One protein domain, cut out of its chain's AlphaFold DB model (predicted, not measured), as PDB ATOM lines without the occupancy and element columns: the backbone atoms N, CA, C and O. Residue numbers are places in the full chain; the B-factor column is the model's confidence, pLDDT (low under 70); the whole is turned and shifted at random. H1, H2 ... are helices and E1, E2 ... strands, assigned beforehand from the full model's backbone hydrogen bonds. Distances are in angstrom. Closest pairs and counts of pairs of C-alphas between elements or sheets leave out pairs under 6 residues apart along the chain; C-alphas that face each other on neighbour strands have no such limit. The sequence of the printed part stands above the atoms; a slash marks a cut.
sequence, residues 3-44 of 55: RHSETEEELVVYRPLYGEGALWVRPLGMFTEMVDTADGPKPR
ATOM      1  N   ARG A   3     161.840 123.077 167.719       78.56
ATOM      2  CA  ARG A   3     161.368 121.745 167.337       78.56
ATOM      3  C   ARG A   3     162.102 120.711 168.173       78.56
ATOM      4  O   ARG A   3     163.323 120.802 168.298       78.56
ATOM      5  N   HIS A   4     161.374 119.775 168.769       79.94
ATOM      6  CA  HIS A   4     161.980 118.699 169.543       79.94
ATOM      7  C   HIS A   4     162.774 117.789 168.598       79.94
ATOM      8  O   HIS A   4     162.232 117.303 167.609       79.94
ATOM      9  N   SER A   5     164.064 117.574 168.858       77.69
ATOM     10  CA  SER A   5     164.947 116.872 167.914       77.69
ATOM     11  C   SER A   5     164.644 115.380 167.778       77.69
ATOM     12  O   SER A   5     164.960 114.802 166.745       77.69
ATOM     13  N   GLU A   6     164.038 114.763 168.795       77.12
ATOM     14  CA  GLU A   6     163.741 113.321 168.799       77.12
ATOM     15  C   GLU A   6     162.308 112.994 168.369       77.12
ATOM     16  O   GLU A   6     162.051 111.900 167.880       77.12
ATOM     17  N   THR A   7     161.367 113.928 168.542       83.06
ATOM     18  CA  THR A   7     159.935 113.692 168.254       83.06
ATOM     19  C   THR A   7     159.390 114.586 167.148       83.06
ATOM     20  O   THR A   7     158.230 114.457 166.777       83.06
ATOM     21  N   GLU A   8     160.206 115.517 166.651       85.56
ATOM     22  CA  GLU A   8     159.825 116.566 165.702       85.56
ATOM     23  C   GLU A   8     158.652 117.455 166.156       85.56
ATOM     24  O   GLU A   8     158.136 118.242 165.364       85.56
ATOM     25  N   GLU A   9     158.269 117.390 167.434       85.62
ATOM     26  CA  GLU A   9     157.153 118.158 167.980       85.62
ATOM     27  C   GLU A   9     157.468 119.659 167.986       85.62
ATOM     28  O   GLU A   9     158.570 120.094 168.338       85.62
ATOM     29  N   GLU A  10     156.485 120.465 167.592       90.44
ATOM     30  CA  GLU A  10     156.595 121.918 167.595       90.44
ATOM     31  C   GLU A  10     156.513 122.459 169.025       90.44
ATOM     32  O   GLU A  10     155.589 122.159 169.781       90.44
ATOM     33  N   LEU A  11     157.478 123.298 169.391       91.00
ATOM     34  CA  LEU A  11     157.640 123.850 170.729       91.00
ATOM     35  C   LEU A  11     157.642 125.385 170.694       91.00
ATOM     36  O   LEU A  11     158.209 126.035 169.806       91.00
ATOM     37  N   VAL A  12     157.063 125.976 171.734       92.06
ATOM     38  CA  VAL A  12     157.105 127.407 172.025       92.06
ATOM     39  C   VAL A  12     158.092 127.653 173.155       92.06
ATOM     40  O   VAL A  12     158.026 127.016 174.205       92.06
ATOM     41  N   VAL A  13     159.000 128.601 172.928       91.94
ATOM     42  CA  VAL A  13     159.976 129.065 173.915       91.94
ATOM     43  C   VAL A  13     159.568 130.462 174.359       91.94
ATOM     44  O   VAL A  13     159.418 131.346 173.514       91.94
ATOM     45  N   TYR A  14     159.386 130.669 175.660       88.94
ATOM     46  CA  TYR A  14     159.037 131.974 176.224       88.94
ATOM     47  C   TYR A  14     159.717 132.192 177.576       88.94
ATOM     48  O   TYR A  14     160.191 131.254 178.216       88.94
ATOM     49  N   ARG A  15     159.780 133.450 178.015       89.31
ATOM     50  CA  ARG A  15     160.266 133.820 179.346       89.31
ATOM     51  C   ARG A  15     159.086 134.358 180.160       89.31
ATOM     52  O   ARG A  15     158.462 135.321 179.714       89.31
ATOM     53  N   PRO A  16     158.740 133.762 181.312       88.00
ATOM     54  CA  PRO A  16     157.748 134.337 182.201       88.00
ATOM     55  C   PRO A  16     158.272 135.662 182.765       88.00
ATOM     56  O   PRO A  16     159.455 135.801 183.072       88.00
ATOM     57  N   LEU A  17     157.372 136.629 182.928       85.19
ATOM     58  CA  LEU A  17     157.669 137.925 183.554       85.19
ATOM     59  C   LEU A  17     157.598 137.867 185.091       85.19
ATOM     60  O   LEU A  17     157.592 138.895 185.759       85.19
ATOM     61  N   TYR A  18     157.501 136.662 185.649       82.44
ATOM     62  CA  TYR A  18     157.399 136.381 187.074       82.44
ATOM     63  C   TYR A  18     158.434 135.323 187.479       82.44
ATOM     64  O   TYR A  18     158.978 134.608 186.634       82.44
ATOM     65  N   GLY A  19     158.680 135.196 188.786       82.81
ATOM     66  CA  GLY A  19     159.686 134.276 189.321       82.81
ATOM     67  C   GLY A  19     161.108 134.679 188.924       82.81
ATOM     68  O   GLY A  19     161.403 135.858 188.757       82.81
ATOM     69  N   GLU A  20     161.991 133.695 188.753       85.56
ATOM     70  CA  GLU A  20     163.410 133.918 188.428       85.56
ATOM     71  C   GLU A  20     163.665 134.300 186.954       85.56
ATOM     72  O   GLU A  20     164.810 134.469 186.545       85.56
ATOM     73  N   GLY A  21     162.620 134.417 186.122       80.56
ATOM     74  CA  GLY A  21     162.774 134.781 184.706       80.56
ATOM     75  C   GLY A  21     163.517 133.732 183.863       80.56
ATOM     76  O   GLY A  21     164.114 134.063 182.834       80.56
ATOM     77  N   ALA A  22     163.494 132.465 184.287       86.19
ATOM     78  CA  ALA A  22     164.091 131.350 183.555       86.19
ATOM     79  C   ALA A  22     163.415 131.129 182.187       86.19
ATOM     80  O   ALA A  22     162.273 131.520 181.970       86.19
ATOM     81  N   LEU A  23     164.106 130.485 181.247       89.38
ATOM     82  CA  LEU A  23     163.545 130.170 179.931       89.38
ATOM     83  C   LEU A  23     162.649 128.927 180.012       89.38
ATOM     84  O   LEU A  23     163.062 127.913 180.565       89.38
ATOM     85  N   TRP A  24     161.430 129.006 179.476       90.50
ATOM     86  CA  TRP A  24     160.450 127.919 179.494       90.50
ATOM     87  C   TRP A  24     160.201 127.400 178.082       90.50
ATOM     88  O   TRP A  24     160.238 128.162 177.112       90.50
ATOM     89  N   VAL A  25     159.918 126.100 177.978       91.00
ATOM     90  CA  VAL A  25     159.611 125.411 176.720       91.00
ATOM     91  C   VAL A  25     158.324 124.611 176.895       91.00
ATOM     92  O   VAL A  25     158.161 123.918 177.900       91.00
ATOM     93  N   ARG A  26     157.396 124.715 175.939       91.75
ATOM     94  CA  ARG A  26     156.103 124.017 175.980       91.75
ATOM     95  C   ARG A  26     155.670 123.546 174.585       91.75
ATOM     96  O   ARG A  26     155.954 124.266 173.629       91.75
ATOM     97  N   PRO A  27     154.950 122.417 174.451       94.12
ATOM     98  CA  PRO A  27     154.321 122.018 173.189       94.12
ATOM     99  C   PRO A  27     153.441 123.118 172.602       94.12
ATOM    100  O   PRO A  27     152.654 123.738 173.324       94.12
ATOM    101  N   LEU A  28     153.551 123.345 171.290       91.88
ATOM    102  CA  LEU A  28     152.764 124.346 170.569       91.88
ATOM    103  C   LEU A  28     151.268 124.075 170.722       91.88
ATOM    104  O   LEU A  28     150.530 125.000 171.043       91.88
ATOM    105  N   GLY A  29     150.847 122.814 170.593       91.88
ATOM    106  CA  GLY A  29     149.445 122.424 170.759       91.88
ATOM    107  C   GLY A  29     148.885 122.788 172.136       91.88
ATOM    108  O   GLY A  29     147.774 123.292 172.230       91.88
ATOM    109  N   MET A  30     149.678 122.635 173.203       91.88
ATOM    110  CA  MET A  30     149.273 123.089 174.538       91.88
ATOM    111  C   MET A  30     149.261 124.610 174.661       91.88
ATOM    112  O   MET A  30     148.454 125.158 175.408       91.88
ATOM    113  N   PHE A  31     150.191 125.297 173.997       93.06
ATOM    114  CA  PHE A  31     150.297 126.752 174.045       93.06
ATOM    115  C   PHE A  31     149.106 127.435 173.356       93.06
ATOM    116  O   PHE A  31     148.603 128.436 173.862       93.06
ATOM    117  N   THR A  32     148.624 126.886 172.241       93.75
ATOM    118  CA  THR A  32     147.492 127.431 171.471       93.75
ATOM    119  C   THR A  32     146.130 126.865 171.886       93.75
ATOM    120  O   THR A  32     145.112 127.212 171.290       93.75
ATOM    121  N   GLU A  33     146.094 126.014 172.910       96.12
ATOM    122  CA  GLU A  33     144.878 125.358 173.389       96.12
ATOM    123  C   GLU A  33     143.862 126.343 173.998       96.12
ATOM    124  O   GLU A  33     144.232 127.343 174.618       96.12
ATOM    125  N   MET A  34     142.573 126.016 173.879       96.38
ATOM    126  CA  MET A  34     141.489 126.657 174.628       96.38
ATOM    127  C   MET A  34     141.306 125.975 175.985       96.38
ATOM    128  O   MET A  34     141.196 124.756 176.064       96.38
ATOM    129  N   VAL A  35     141.230 126.763 177.050       95.44
ATOM    130  CA  VAL A  35     140.991 126.288 178.413       95.44
ATOM    131  C   VAL A  35     139.643 126.775 178.914       95.44
ATOM    132  O   VAL A  35     139.274 127.932 178.705       95.44
ATOM    133  N   ASP A  36     138.919 125.904 179.607       96.44
ATOM    134  CA  ASP A  36     137.682 126.282 180.279       96.44
ATOM    135  C   ASP A  36     137.989 127.149 181.502       96.44
ATOM    136  O   ASP A  36     138.764 126.780 182.388       96.44
ATOM    137  N   THR A  37     137.373 128.327 181.543       93.56
ATOM    138  CA  THR A  37     137.433 129.251 182.679       93.56
ATOM    139  C   THR A  37     136.023 129.526 183.193       93.56
ATOM    140  O   THR A  37     135.041 129.203 182.526       93.56
ATOM    141  N   ALA A  38     135.896 130.151 184.367       95.00
ATOM    142  CA  ALA A  38     134.586 130.525 184.910       95.00
ATOM    143  C   ALA A  38     133.785 131.456 183.973       95.00
ATOM    144  O   ALA A  38     132.559 131.440 183.999       95.00
ATOM    145  N   ASP A  39     134.469 132.216 183.113       94.50
ATOM    146  CA  ASP A  39     133.852 133.088 182.107       94.50
ATOM    147  C   ASP A  39     133.653 132.396 180.740       94.50
ATOM    148  O   ASP A  39     133.365 133.065 179.746       94.50
ATOM    149  N   GLY A  40     133.868 131.079 180.653       94.94
ATOM    150  CA  GLY A  40     133.829 130.300 179.413       94.94
ATOM    151  C   GLY A  40     135.211 129.966 178.828       94.94
ATOM    152  O   GLY A  40     136.244 130.271 179.439       94.94
ATOM    153  N   PRO A  41     135.254 129.306 177.656       96.31
ATOM    154  CA  PRO A  41     136.497 128.868 177.030       96.31
ATOM    155  C   PRO A  41     137.321 130.063 176.534       96.31
ATOM    156  O   PRO A  41     136.833 130.903 175.775       96.31
ATOM    157  N   LYS A  42     138.591 130.132 176.938       96.38
ATOM    158  CA  LYS A  42     139.545 131.192 176.562       96.38
ATOM    159  C   LYS A  42     140.862 130.586 176.066       96.38
ATOM    160  O   LYS A  42     141.217 129.498 176.515       96.38
ATOM    161  N   PRO A  43     141.619 131.258 175.180       95.50
ATOM    162  CA  PRO A  43     142.942 130.776 174.793       95.50
ATOM    163  C   PRO A  43     143.858 130.736 176.017       95.50
ATOM    164  O   PRO A  43     143.868 131.667 176.826       95.50
ATOM    165  N   ARG A  44     144.646 129.665 176.147       94.62
ATOM    166  CA  ARG A  44     145.573 129.485 177.269       94.62
ATOM    167  C   ARG A  44     146.569 130.638 177.377       94.62
ATOM    168  O   ARG A  44     146.905 131.056 178.483       94.62
TER     169      ARG A  44
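This is residues 3 to 44 of the 55 residues of the protein "Uncharacterized protein DUF1653" of Gallaecimonas pentaromativorans (UniProt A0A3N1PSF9). Two separate two-stranded hairpins, E1 with E2 and E3 with E4, are joined through one short helix, H1, in a flat, loose shape. The printed part has 42 residues with one named helix and four named strands, in the order E1, E2, H1, E3, E4 along the chain; the class is mostly strand, with 17 of the 21 residues in named elements held by strands, and both sheets are antiparallel. The radius of gyration of the C-alphas is 12.9 A; the spans are 37 by 27 by 8 A.

Find C-alpha 10 at (156.595, 121.918, 167.595); E1 runs from there to residue 14, 13.5 A. E2 is residues 24 to 27, 10.6 A, H1 28 to 31, E3 34 to 37, and E4 40 to 43, ending at C-alpha 43 (142.942, 130.776, 174.793).

In the first hairpin, look for N 12 and O 26, 2.8 A apart. The closest C-alphas of E1 and H1, Leu 11 and Leu 28, are 4.9 A apart. H1 is too short for an O i to N i+4 pair; its one O i to N i+3 pair is within hydrogen-bond range. In the second hairpin, N 35 and O 42 are 2.8 A apart. E1 and E3 are apart.

The C-alphas of Glu 6 and Asp 39, the two farthest apart, are 38.2 A apart. The printed part has no cut, no link is long, and no printed residue is under 70 in pLDDT.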